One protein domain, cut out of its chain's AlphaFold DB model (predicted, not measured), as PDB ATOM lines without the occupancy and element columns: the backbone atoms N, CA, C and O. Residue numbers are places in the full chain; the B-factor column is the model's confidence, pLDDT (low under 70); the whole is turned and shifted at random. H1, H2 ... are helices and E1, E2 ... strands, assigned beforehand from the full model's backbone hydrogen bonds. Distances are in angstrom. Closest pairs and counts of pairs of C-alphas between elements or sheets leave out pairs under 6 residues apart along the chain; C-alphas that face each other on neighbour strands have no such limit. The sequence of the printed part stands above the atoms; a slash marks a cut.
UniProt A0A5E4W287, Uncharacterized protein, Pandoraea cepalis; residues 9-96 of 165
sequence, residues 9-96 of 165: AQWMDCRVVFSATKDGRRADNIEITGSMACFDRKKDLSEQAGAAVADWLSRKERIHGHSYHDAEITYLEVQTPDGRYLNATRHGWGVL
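Overview. This is residues 9 to 96 of the 165 residues of an uncharacterized protein of Pandoraea cepalis (UniProt A0A5E4W287). A twisted wall of four antiparallel strands has one long helix, H2, packed slantwise over one face, and no named helix covers the other face. The short helices H1 and H3 both touch H2 and only graze the sheet, while residues 59 to 71 make a long loop leading from H2 back to E3. The printed part has 88 residues, with named elements in the order E1, E2, H1, H2, E3, E4, H3 and sheet order E2, E1, E3, E4; the class is mixed, helices and strands. The whole is compact, with a radius of gyration of the C-alphas of 12.5 A, yet elongated, spanning 39 by 25 by 17 A.

Along the chain. In the sheet, E1 is residues 15 to 22, 23.2 A long, beginning at C-alpha 15 (-51.908, 39.375, -45.579). E2 is residues 25 to 32, 19.6 A, and bends by 62 degrees at residue 29. E3 is residues 72 to 79, 21.6 A, and E4 is residues 85 to 87, 6.5 A. H2 is residues 45 to 58, 20.0 A, beginning at C-alpha 45 (-54.085, 28.499, -41.862). H1 is residues 34 to 37, 5.7 A, and H3 is residues 93 to 96, 4.9 A, ending at C-alpha 96 (-46.779, 29.137, -32.530).

Arrangement. E1 and E3 are antiparallel at 173 degrees, with N 17 and O 77 within hydrogen-bond range at 2.8 A. E1 and E2 form a hairpin, with N 20 and O 27 at 2.8 A. E3 and E4 form another, with N 78 and O 86 at 2.9 A. E2 and E4 are the edge strands. H2 is on the sheet at a height of 9.4 A, over E1 and E3, at 49 degrees to E1 on the local plane; its closest C-alphas to E1 are those of Ala 49 and Val 16, 6.9 A apart. H2 on one face of the sheet E2, E1, E3, E4 makes two layers, a helix layer on a strand layer; E2, H1 H2, E3 is a split strand-helix-strand unit, two strands that run the same way with helices between them along the chain and E1 between them in the sheet, and its crossover is right-handed. H1 only just touches H2, with 3 pairs of C-alphas within 8 A, the closest being Met 36 and Ala 52 at 5.7 A. H3 touches H2, the closest C-alphas being those of Gly 50 and Leu 96, 4.8 A apart. H1 and H3 are apart. In H2 every O i to N i+4 pair is within hydrogen-bond range; H1 and H3 are too short for such a pair.

Size, cuts and confidence. The C-alphas farthest apart, of Ala 9 and Gly 24, are 40.5 A apart. The printed part has no cut. The link from H2 to E3 is long, 13 residues. Mean pLDDT of the printed part is 77.8; residues 60 to 61, 70 and 88 to 96 are under 70.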
ATOM      1  N   ALA A   9     -52.930  25.582 -56.002       82.19
ATOM      2  CA  ALA A   9     -52.928  24.850 -54.734       82.19
ATOM      3  C   ALA A   9     -52.611  25.760 -53.529       82.19
ATOM      4  O   ALA A   9     -52.813  25.366 -52.385       82.19
ATOM      5  N   GLN A  10     -52.154  26.982 -53.796       85.12
ATOM      6  CA  GLN A  10     -51.727  27.968 -52.824       85.12
ATOM      7  C   GLN A  10     -52.525  29.270 -52.963       85.12
ATOM      8  O   GLN A  10     -52.943  29.665 -54.058       85.12
ATOM      9  N   TRP A  11     -52.707  29.942 -51.835       87.38
ATOM     10  CA  TRP A  11     -52.915  31.376 -51.777       87.38
ATOM     11  C   TRP A  11     -51.567  32.065 -51.954       87.38
ATOM     12  O   TRP A  11     -50.629  31.820 -51.197       87.38
ATOM     13  N   MET A  12     -51.492  32.910 -52.973       83.38
ATOM     14  CA  MET A  12     -50.388  33.841 -53.161       83.38
ATOM     15  C   MET A  12     -50.800  35.155 -52.498       83.38
ATOM     16  O   MET A  12     -51.969  35.526 -52.598       83.38
ATOM     17  N   ASP A  13     -49.869  35.826 -51.829       82.94
ATOM     18  CA  ASP A  13     -50.093  37.145 -51.224       82.94
ATOM     19  C   ASP A  13     -51.133  37.154 -50.085       82.94
ATOM     20  O   ASP A  13     -52.022  38.006 -50.030       82.94
ATOM     21  N   CYS A  14     -51.039  36.206 -49.147       86.88
ATOM     22  CA  CYS A  14     -51.768  36.326 -47.886       86.88
ATOM     23  C   CYS A  14     -51.318  37.592 -47.146       86.88
ATOM     24  O   CYS A  14     -50.141  37.940 -47.129       86.88
ATOM     25  N   ARG A  15     -52.245  38.275 -46.481       89.19
ATOM     26  CA  ARG A  15     -51.908  39.375 -45.579       89.19
ATOM     27  C   ARG A  15     -51.791  38.815 -44.173       89.19
ATOM     28  O   ARG A  15     -52.793  38.358 -43.635       89.19
ATOM     29  N   VAL A  16     -50.593  38.835 -43.599       88.81
ATOM     30  CA  VAL A  16     -50.324  38.343 -42.239       88.81
ATOM     31  C   VAL A  16     -49.852  39.515 -41.396       88.81
ATOM     32  O   VAL A  16     -48.821  40.110 -41.699       88.81
ATOM     33  N   VAL A  17     -50.603  39.846 -40.352       89.81
ATOM     34  CA  VAL A  17     -50.326  40.982 -39.472       89.81
ATOM     35  C   VAL A  17     -50.211  40.497 -38.040       89.81
ATOM     36  O   VAL A  17     -51.082  39.777 -37.563       89.81
ATOM     37  N   PHE A  18     -49.166  40.907 -37.332       87.62
ATOM     38  CA  PHE A  18     -48.979  40.540 -35.933       87.62
ATOM     39  C   PHE A  18     -48.425  41.692 -35.092       87.62
ATOM     40  O   PHE A  18     -47.907  42.682 -35.608       87.62
ATOM     41  N   SER A  19     -48.544  41.558 -33.774       87.31
ATOM     42  CA  SER A  19     -47.912  42.462 -32.806       87.31
ATOM     43  C   SER A  19     -46.971  41.680 -31.908       87.31
ATOM     44  O   SER A  19     -47.289  40.559 -31.526       87.31
ATOM     45  N   ALA A  20     -45.851  42.277 -31.519       84.25
ATOM     46  CA  ALA A  20     -44.827  41.661 -30.684       84.25
ATOM     47  C   ALA A  20     -44.463  42.568 -29.505       84.25
ATOM     48  O   ALA A  20     -44.382  43.786 -29.653       84.25
ATOM     49  N   THR A  21     -44.208  41.987 -28.337       81.50
ATOM     50  CA  THR A  21     -43.768  42.689 -27.133       81.50
ATOM     51  C   THR A  21     -42.475  42.072 -26.620       81.50
ATOM     52  O   THR A  21     -42.371  40.862 -26.458       81.50
ATOM     53  N   LYS A  22     -41.477  42.912 -26.350       78.62
ATOM     54  CA  LYS A  22     -40.208  42.505 -25.743       78.62
ATOM     55  C   LYS A  22     -39.719  43.576 -24.780       78.62
ATOM     56  O   LYS A  22     -39.681  44.751 -25.142       78.62
ATOM     57  N   ASP A  23     -39.319  43.190 -23.570       81.62
ATOM     58  CA  ASP A  23     -38.770  44.102 -22.553       81.62
ATOM     59  C   ASP A  23     -39.666  45.335 -22.302       81.62
ATOM     60  O   ASP A  23     -39.190  46.469 -22.217       81.62
ATOM     61  N   GLY A  24     -40.989  45.134 -22.288       77.88
ATOM     62  CA  GLY A  24     -41.985  46.206 -22.150       77.88
ATOM     63  C   GLY A  24     -42.162  47.102 -23.385       77.88
ATOM     64  O   GLY A  24     -42.954  48.043 -23.347       77.88
ATOM     65  N   ARG A  25     -41.456  46.831 -24.489       79.62
ATOM     66  CA  ARG A  25     -41.606  47.531 -25.772       79.62
ATOM     67  C   ARG A  25     -42.523  46.750 -26.686       79.62
ATOM     68  O   ARG A  25     -42.266  45.586 -26.978       79.62
ATOM     69  N   ARG A  26     -43.542  47.423 -27.201       84.81
ATOM     70  CA  ARG A  26     -44.516  46.850 -28.122       84.81
ATOM     71  C   ARG A  26     -44.261  47.344 -29.545       84.81
ATOM     72  O   ARG A  26     -44.037  48.533 -29.750       84.81
ATOM     73  N   ALA A  27     -44.280  46.424 -30.497       84.81
ATOM     74  CA  ALA A  27     -44.335  46.688 -31.926       84.81
ATOM     75  C   ALA A  27     -45.676  46.170 -32.449       84.81
ATOM     76  O   ALA A  27     -46.027  45.012 -32.226       84.81
ATOM     77  N   ASP A  28     -46.432  47.038 -33.111       87.50
ATOM     78  CA  ASP A  28     -47.774  46.742 -33.601       87.50
ATOM     79  C   ASP A  28     -47.834  46.745 -35.122       87.50
ATOM     80  O   ASP A  28     -47.089  47.475 -35.776       87.50
ATOM     81  N   ASN A  29     -48.791  45.987 -35.663       87.19
ATOM     82  CA  ASN A  29     -49.107  45.941 -37.091       87.19
ATOM     83  C   ASN A  29     -47.902  45.564 -37.968       87.19
ATOM     84  O   ASN A  29     -47.695  46.139 -39.036       87.19
ATOM     85  N   ILE A  30     -47.097  44.608 -37.507       87.81
ATOM     86  CA  ILE A  30     -45.992  44.050 -38.279       87.81
ATOM     87  C   ILE A  30     -46.596  43.187 -39.380       87.81
ATOM     88  O   ILE A  30     -47.321  42.239 -39.088       87.81
ATOM     89  N   GLU A  31     -46.314  43.522 -40.635       90.69
ATOM     90  CA  GLU A  31     -46.869  42.828 -41.792       90.69
ATOM     91  C   GLU A  31     -45.813  41.940 -42.453       90.69
ATOM     92  O   GLU A  31     -44.729  42.403 -42.817       90.69
ATOM     93  N   ILE A  32     -46.137  40.657 -42.622       86.81
ATOM     94  CA  ILE A  32     -45.316  39.718 -43.389       86.81
ATOM     95  C   ILE A  32     -45.783  39.761 -44.839       86.81
ATOM     96  O   ILE A  32     -46.970  39.606 -45.129       86.81
ATOM     97  N   THR A  33     -44.836  39.949 -45.755       80.19
ATOM     98  CA  THR A  33     -45.097  40.077 -47.193       80.19
ATOM     99  C   THR A  33     -44.220  39.127 -48.011       80.19
ATOM    100  O   THR A  33     -43.262  38.529 -47.512       80.19
ATOM    101  N   GLY A  34     -44.545  38.978 -49.298       79.75
ATOM    102  CA  GLY A  34     -43.751  38.198 -50.245       79.75
ATOM    103  C   GLY A  34     -43.853  36.689 -50.020       79.75
ATOM    104  O   GLY A  34     -44.902  36.169 -49.649       79.75
ATOM    105  N   SER A  35     -42.753  35.964 -50.246       77.62
ATOM    106  CA  SER A  35     -42.746  34.492 -50.237       77.62
ATOM    107  C   SER A  35     -43.123  33.868 -48.891       77.62
ATOM    108  O   SER A  35     -43.534  32.713 -48.855       77.62
ATOM    109  N   MET A  36     -42.981  34.613 -47.792       79.62
ATOM    110  CA  MET A  36     -43.375  34.169 -46.450       79.62
ATOM    111  C   MET A  36     -44.894  34.169 -46.245       79.62
ATOM    112  O   MET A  36     -45.376  33.576 -45.286       79.62
ATOM    113  N   ALA A  37     -45.647  34.802 -47.145       83.44
ATOM    114  CA  ALA A  37     -47.100  34.862 -47.106       83.44
ATOM    115  C   ALA A  37     -47.760  34.039 -48.231       83.44
ATOM    116  O   ALA A  37     -48.885  34.312 -48.648       83.44
ATOM    117  N   CYS A  38     -47.061  33.017 -48.735       87.75
ATOM    118  CA  CYS A  38     -47.600  32.044 -49.682       87.75
ATOM    119  C   CYS A  38     -48.044  30.783 -48.931       87.75
ATOM    120  O   CYS A  38     -47.203  30.029 -48.446       87.75
ATOM    121  N   PHE A  39     -49.353  30.540 -48.849       88.19
ATOM    122  CA  PHE A  39     -49.922  29.470 -48.020       88.19
ATOM    123  C   PHE A  39     -50.622  28.404 -48.861       88.19
ATOM    124  O   PHE A  39     -51.398  28.706 -49.761       88.19
ATOM    125  N   ASP A  40     -50.373  27.135 -48.557       85.44
ATOM    126  CA  ASP A  40     -51.077  25.989 -49.118       85.44
ATOM    127  C   ASP A  40     -52.527  25.953 -48.618       85.44
ATOM    128  O   ASP A  40     -52.800  25.982 -47.416       85.44
ATOM    129  N   ARG A  41     -53.467  25.850 -49.562       85.62
ATOM    130  CA  ARG A  41     -54.911  25.821 -49.296       85.62
ATOM    131  C   ARG A  41     -55.375  24.576 -48.543       85.62
ATOM    132  O   ARG A  41     -56.484  24.573 -48.007       85.62
ATOM    133  N   LYS A  42     -54.582  23.502 -48.581       83.56
ATOM    134  CA  LYS A  42     -54.876  22.207 -47.954       83.56
ATOM    135  C   LYS A  42     -54.328  22.095 -46.535       83.56
ATOM    136  O   LYS A  42     -54.703  21.159 -45.837       83.56
ATOM    137  N   LYS A  43     -53.428  22.996 -46.141       78.06
ATOM    138  CA  LYS A  43     -52.849  23.036 -44.799       78.06
ATOM    139  C   LYS A  43     -53.635  23.977 -43.900       78.06
ATOM    140  O   LYS A  43     -54.373  24.842 -44.379       78.06
ATOM    141  N   ASP A  44     -53.467  23.798 -42.598       79.00
ATOM    142  CA  ASP A  44     -54.091  24.678 -41.628       79.00
ATOM    143  C   ASP A  44     -53.550  26.113 -41.766       79.00
ATOM    144  O   ASP A  44     -52.366  26.344 -42.026       79.00
ATOM    145  N   LEU A  45     -54.446  27.096 -41.671       78.38
ATOM    146  CA  LEU A  45     -54.085  28.499 -41.862       78.38
ATOM    147  C   LEU A  45     -53.318  29.046 -40.652       78.38
ATOM    148  O   LEU A  45     -52.439  29.884 -40.828       78.38
ATOM    149  N   SER A  46     -53.625  28.568 -39.445       74.88
ATOM    150  CA  SER A  46     -52.961  29.002 -38.215       74.88
ATOM    151  C   SER A  46     -51.549  28.435 -38.087       74.88
ATOM    152  O   SER A  46     -50.647  29.176 -37.708       74.88
ATOM    153  N   GLU A  47     -51.325  27.193 -38.517       75.00
ATOM    154  CA  GLU A  47     -49.990  26.582 -38.605       75.00
ATOM    155  C   GLU A  47     -49.068  27.362 -39.543       75.00
ATOM    156  O   GLU A  47     -47.955  27.737 -39.176       75.00
ATOM    157  N   GLN A  48     -49.556  27.681 -40.739       83.56
ATOM    158  CA  GLN A  48     -48.768  28.409 -41.731       83.56
ATOM    159  C   GLN A  48     -48.498  29.855 -41.309       83.56
ATOM    160  O   GLN A  48     -47.384  30.350 -41.481       83.56
ATOM    161  N   ALA A  49     -49.494  30.514 -40.713       82.31
ATOM    162  CA  ALA A  49     -49.335  31.842 -40.136       82.31
ATOM    163  C   ALA A  49     -48.313  31.843 -38.996       82.31
ATOM    164  O   ALA A  49     -47.456  32.724 -38.933       82.31
ATOM    165  N   GLY A  50     -48.379  30.832 -38.128       78.81
ATOM    166  CA  GLY A  50     -47.454  30.659 -37.022       78.81
ATOM    167  C   GLY A  50     -46.020  30.472 -37.509       78.81
ATOM    168  O   GLY A  50     -45.126  31.219 -37.119       78.81
ATOM    169  N   ALA A  51     -45.813  29.555 -38.452       78.12
ATOM    170  CA  ALA A  51     -44.506  29.312 -39.053       78.12
ATOM    171  C   ALA A  51     -43.921  30.567 -39.728       78.12
ATOM    172  O   ALA A  51     -42.729  30.842 -39.583       78.12
ATOM    173  N   ALA A  52     -44.745  31.361 -40.421       84.19
ATOM    174  CA  ALA A  52     -44.306  32.611 -41.039       84.19
ATOM    175  C   ALA A  52     -43.824  33.637 -39.996       84.19
ATOM    176  O   ALA A  52     -42.771  34.251 -40.172       84.19
ATOM    177  N   VAL A  53     -44.558  33.791 -38.891       83.94
ATOM    178  CA  VAL A  53     -44.180  34.678 -37.778       83.94
ATOM    179  C   VAL A  53     -42.920  34.168 -37.076       83.94
ATOM    180  O   VAL A  53     -42.007  34.950 -36.826       83.94
ATOM    181  N   ALA A  54     -42.814  32.862 -36.820       76.50
ATOM    182  CA  ALA A  54     -41.624  32.251 -36.232       76.50
ATOM    183  C   ALA A  54     -40.376  32.441 -37.112       76.50
ATOM    184  O   ALA A  54     -39.291  32.755 -36.611       76.50
ATOM    185  N   ASP A  55     -40.510  32.294 -38.435       79.06
ATOM    186  CA  ASP A  55     -39.427  32.595 -39.372       79.06
ATOM    187  C   ASP A  55     -39.045  34.082 -39.304       79.06
ATOM    188  O   ASP A  55     -37.865  34.400 -39.140       79.06
ATOM    189  N   TRP A  56     -40.025  34.991 -39.308       83.50
ATOM    190  CA  TRP A  56     -39.777  36.431 -39.185       83.50
ATOM    191  C   TRP A  56     -38.996  36.783 -37.909       83.50
ATOM    192  O   TRP A  56     -37.975  37.470 -37.977       83.50
ATOM    193  N   LEU A  57     -39.405  36.247 -36.753       77.12
ATOM    194  CA  LEU A  57     -38.707  36.462 -35.478       77.12
ATOM    195  C   LEU A  57     -37.257  35.964 -35.556       77.12
ATOM    196  O   LEU A  57     -36.318  36.656 -35.147       77.12
ATOM    197  N   SER A  58     -37.044  34.800 -36.173       70.12
ATOM    198  CA  SER A  58     -35.716  34.197 -36.296       70.12
ATOM    199  C   SER A  58     -34.736  34.985 -37.167       70.12
ATOM    200  O   SER A  58     -33.524  34.894 -36.962       70.12
ATOM    201  N   ARG A  59     -35.233  35.820 -38.088       74.38
ATOM    202  CA  ARG A  59     -34.403  36.686 -38.944       74.38
ATOM    203  C   ARG A  59     -33.745  37.844 -38.189       74.38
ATOM    204  O   ARG A  59     -32.976  38.597 -38.783       74.38
ATOM    205  N   LYS A  60     -33.995  37.975 -36.877       67.69
ATOM    206  CA  LYS A  60     -33.468  39.044 -36.007       67.69
ATOM    207  C   LYS A  60     -33.746  40.442 -36.567       67.69
ATOM    208  O   LYS A  60     -32.963  41.370 -36.334       67.69
ATOM    209  N   GLU A  61     -34.859  40.596 -37.283       69.44
ATOM    210  CA  GLU A  61     -35.277  41.883 -37.819       69.44
ATOM    211  C   GLU A  61     -35.432  42.905 -36.686       69.44
ATOM    212  O   GLU A  61     -35.751  42.569 -35.536       69.44
ATOM    213  N   ARG A  62     -35.114  44.167 -36.998       74.38
ATOM    214  CA  ARG A  62     -35.130  45.253 -36.019       74.38
ATOM    215  C   ARG A  62     -36.251  46.221 -36.334       74.38
ATOM    216  O   ARG A  62     -36.236  46.857 -37.383       74.38
ATOM    217  N   ILE A  63     -37.146  46.411 -35.376       75.19
ATOM    218  CA  ILE A  63     -38.178  47.444 -35.433       75.19
ATOM    219  C   ILE A  63     -37.781  48.536 -34.451       75.19
ATOM    220  O   ILE A  63     -37.425  48.258 -33.307       75.19
ATOM    221  N   HIS A  64     -37.747  49.782 -34.923       78.31
ATOM    222  CA  HIS A  64     -37.266  50.928 -34.140       78.31
ATOM    223  C   HIS A  64     -35.879  50.698 -33.500       78.31
ATOM    224  O   HIS A  64     -35.594  51.186 -32.413       78.31
ATOM    225  N   GLY A  65     -35.006  49.930 -34.164       75.25
ATOM    226  CA  GLY A  65     -33.665  49.613 -33.664       75.25
ATOM    227  C   GLY A  65     -33.602  48.493 -32.617       75.25
ATOM    228  O   GLY A  65     -32.498  48.152 -32.187       75.25
ATOM    229  N   HIS A  66     -34.721  47.858 -32.259       74.31
ATOM    230  CA  HIS A  66     -34.794  46.755 -31.294       74.31
ATOM    231  C   HIS A  66     -35.037  45.413 -31.988       74.31
ATOM    232  O   HIS A  66     -35.820  45.343 -32.927       74.31
ATOM    233  N   SER A  67     -34.355  44.355 -31.536       78.88
ATOM    234  CA  SER A  67     -34.559  42.986 -32.035       78.88
ATOM    235  C   SER A  67     -35.711  42.318 -31.295       78.88
ATOM    236  O   SER A  67     -35.775  42.424 -30.072       78.88
ATOM    237  N   TYR A  68     -36.550  41.592 -32.031       73.38
ATOM    238  CA  TYR A  68     -37.727  40.892 -31.512       73.38
ATOM    239  C   TYR A  68     -37.605  39.357 -31.608       73.38
ATOM    240  O   TYR A  68     -38.611  38.671 -31.624       73.38
ATOM    241  N   HIS A  69     -36.394  38.795 -31.684       70.00
ATOM    242  CA  HIS A  69     -36.179  37.361 -31.966       70.00
ATOM    243  C   HIS A  69     -36.739  36.363 -30.929       70.00
ATOM    244  O   HIS A  69     -36.884  35.187 -31.230       70.00
ATOM    245  N   ASP A  70     -37.034  36.849 -29.734       66.44
ATOM    246  CA  ASP A  70     -37.551  36.188 -28.528       66.44
ATOM    247  C   ASP A  70     -38.773  36.956 -27.981       66.44
ATOM    248  O   ASP A  70     -39.102  36.879 -26.799       66.44
ATOM    249  N   ALA A  71     -39.410  37.779 -28.820       74.81
ATOM    250  CA  ALA A  71     -40.540  38.591 -28.405       74.81
ATOM    251  C   ALA A  71     -41.799  37.747 -28.193       74.81
ATOM    252  O   ALA A  71     -42.122  36.867 -28.991       74.81
ATOM    253  N   GLU A  72     -42.567  38.102 -27.167       79.44
ATOM    254  CA  GLU A  72     -43.918  37.594 -26.976       79.44
ATOM    255  C   GLU A  72     -44.803  38.212 -28.058       79.44
ATOM    256  O   GLU A  72     -45.057  39.422 -28.067       79.44
ATOM    257  N   ILE A  73     -45.272  37.414 -29.012       80.06
ATOM    258  CA  ILE A  73     -46.289  37.896 -29.945       80.06
ATOM    259  C   ILE A  73     -47.545  38.201 -29.060       80.06
ATOM    260  O   ILE A  73     -47.774  37.567 -28.036       80.06
ATOM    261  N   THR A  74     -48.403  39.155 -29.420       76.50
ATOM    262  CA  THR A  74     -49.633  39.479 -28.647       76.50
ATOM    263  C   THR A  74     -50.907  39.519 -29.490       76.50
ATOM    264  O   THR A  74     -52.018  39.566 -28.960       76.50
ATOM    265  N   TYR A  75     -50.760  39.480 -30.813       81.69
ATOM    266  CA  TYR A  75     -51.847  39.506 -31.783       81.69
ATOM    267  C   TYR A  75     -51.374  38.873 -33.092       81.69
ATOM    268  O   TYR A  75     -50.216  39.069 -33.457       81.69
ATOM    269  N   LEU A  76     -52.255  38.142 -33.779       84.12
ATOM    270  CA  LEU A  76     -52.026  37.596 -35.116       84.12
ATOM    271  C   LEU A  76     -53.336  37.587 -35.912       84.12
ATOM    272  O   LEU A  76     -54.350  37.039 -35.475       84.12
ATOM    273  N   GLU A  77     -53.283  38.148 -37.109       86.88
ATOM    274  CA  GLU A  77     -54.353  38.187 -38.093       86.88
ATOM    275  C   GLU A  77     -53.834  37.688 -39.438       86.88
ATOM    276  O   GLU A  77     -52.738  38.053 -39.865       86.88
ATOM    277  N   VAL A  78     -54.642  36.881 -40.126       87.12
ATOM    278  CA  VAL A  78     -54.389  36.490 -41.513       87.12
ATOM    279  C   VAL A  78     -55.622  36.700 -42.362       87.12
ATOM    280  O   VAL A  78     -56.714  36.269 -42.000       87.12
ATOM    281  N   GLN A  79     -55.430  37.288 -43.536       88.06
ATOM    282  CA  GLN A  79     -56.437  37.376 -44.580       88.06
ATOM    283  C   GLN A  79     -55.910  36.738 -45.867       88.06
ATOM    284  O   GLN A  79     -54.842  37.100 -46.360       88.06
ATOM    285  N   THR A  80     -56.658  35.786 -46.420       87.94
ATOM    286  CA  THR A  80     -56.340  35.153 -47.706       87.94
ATOM    287  C   THR A  80     -57.081  35.854 -48.858       87.94
ATOM    288  O   THR A  80     -58.135  36.459 -48.638       87.94
ATOM    289  N   PRO A  81     -56.605  35.743 -50.114       84.94
ATOM    290  CA  PRO A  81     -57.239  36.389 -51.270       84.94
ATOM    291  C   PRO A  81     -58.678  35.943 -51.569       84.94
ATOM    292  O   PRO A  81     -59.438  36.680 -52.187       84.94
ATOM    293  N   ASP A  82     -59.061  34.730 -51.162       83.75
ATOM    294  CA  ASP A  82     -60.431  34.215 -51.301       83.75
ATOM    295  C   ASP A  82     -61.332  34.571 -50.106       83.75
ATOM    296  O   ASP A  82     -62.463  34.095 -50.025       83.75
ATOM    297  N   GLY A  83     -60.848  35.419 -49.194       78.00
ATOM    298  CA  GLY A  83     -61.627  35.971 -48.093       78.00
ATOM    299  C   GLY A  83     -61.659  35.112 -46.831       78.00
ATOM    300  O   GLY A  83     -62.450  35.418 -45.936       78.00
ATOM    301  N   ARG A  84     -60.822  34.068 -46.707       77.69
ATOM    302  CA  ARG A  84     -60.643  33.416 -45.401       77.69
ATOM    303  C   ARG A  84     -59.923  34.365 -44.460       77.69
ATOM    304  O   ARG A  84     -59.038  35.125 -44.856       77.69
ATOM    305  N   TYR A  85     -60.322  34.288 -43.203       76.81
ATOM    306  CA  TYR A  85     -59.849  35.176 -42.165       76.81
ATOM    307  C   TYR A  85     -59.526  34.365 -40.917       76.81
ATOM    308  O   TYR A  85     -60.369  33.621 -40.413       76.81
ATOM    309  N   LEU A  86     -58.295  34.507 -40.442       73.94
ATOM    310  CA  LEU A  86     -57.852  34.032 -39.144       73.94
ATOM    311  C   LEU A  86     -57.686  35.255 -38.248       73.94
ATOM    312  O   LEU A  86     -56.940  36.169 -38.584       73.94
ATOM    313  N   ASN A  87     -58.327  35.239 -37.089       71.00
ATOM    314  CA  ASN A  87     -58.036  36.177 -36.016       71.00
ATOM    315  C   ASN A  87     -57.717  35.365 -34.774       71.00
ATOM    316  O   ASN A  87     -58.597  34.771 -34.151       71.00
ATOM    317  N   ALA A  88     -56.427  35.265 -34.487       63.00
ATOM    318  CA  ALA A  88     -55.906  34.442 -33.421       63.00
ATOM    319  C   ALA A  88     -55.531  35.320 -32.223       63.00
ATOM    320  O   ALA A  88     -54.376  35.686 -32.010       63.00
ATOM    321  N   THR A  89     -56.514  35.599 -31.370       56.62
ATOM    322  CA  THR A  89     -56.270  36.048 -29.993       56.62
ATOM    323  C   THR A  89     -56.055  34.831 -29.096       56.62
ATOM    324  O   THR A  89     -56.924  33.968 -29.056       56.62
ATOM    325  N   ARG A  90     -54.922  34.750 -28.390       47.56
ATOM    326  CA  ARG A  90     -54.488  33.726 -27.404       47.56
ATOM    327  C   ARG A  90     -54.598  32.216 -27.744       47.56
ATOM    328  O   ARG A  90     -53.884  31.435 -27.140       47.56
ATOM    329  N   HIS A  91     -55.392  31.788 -28.729       40.38
ATOM    330  CA  HIS A  91     -55.593  30.383 -29.118       40.38
ATOM    331  C   HIS A  91     -54.720  29.907 -30.290       40.38
ATOM    332  O   HIS A  91     -54.213  28.796 -30.233       40.38
ATOM    333  N   GLY A  92     -54.418  30.749 -31.291       42.44
ATOM    334  CA  GLY A  92     -53.407  30.414 -32.324       42.44
ATOM    335  C   GLY A  92     -51.960  30.377 -31.807       42.44
ATOM    336  O   GLY A  92     -51.019  30.221 -32.574       42.44
ATOM    337  N   TRP A  93     -51.797  30.537 -30.496       52.53
ATOM    338  CA  TRP A  93     -50.541  30.627 -29.767       52.53
ATOM    339  C   TRP A  93     -49.998  29.259 -29.424       52.53
ATOM    340  O   TRP A  93     -48.791  29.100 -29.450       52.53
ATOM    341  N   GLY A  94     -50.876  28.273 -29.192       54.03
ATOM    342  CA  GLY A  94     -50.451  26.887 -29.002       54.03
ATOM    343  C   GLY A  94     -49.676  26.377 -30.215       54.03
ATOM    344  O   GLY A  94     -48.646  25.751 -30.055       54.03
ATOM    345  N   VAL A  95     -50.092  26.759 -31.425       52.84
ATOM    346  CA  VAL A  95     -49.435  26.358 -32.680       52.84
ATOM    347  C   VAL A  95     -48.100  27.083 -32.899       52.84
ATOM    348  O   VAL A  95     -47.139  26.498 -33.397       52.84
ATOM    349  N   LEU A  96     -48.021  28.359 -32.510       53.03
ATOM    350  CA  LEU A  96     -46.779  29.137 -32.530       53.03
ATOM    351  C   LEU A  96     -45.760  28.598 -31.525       53.03
ATOM    352  O   LEU A  96     -44.601  28.403 -31.887       53.03
TER     353      LEU A  96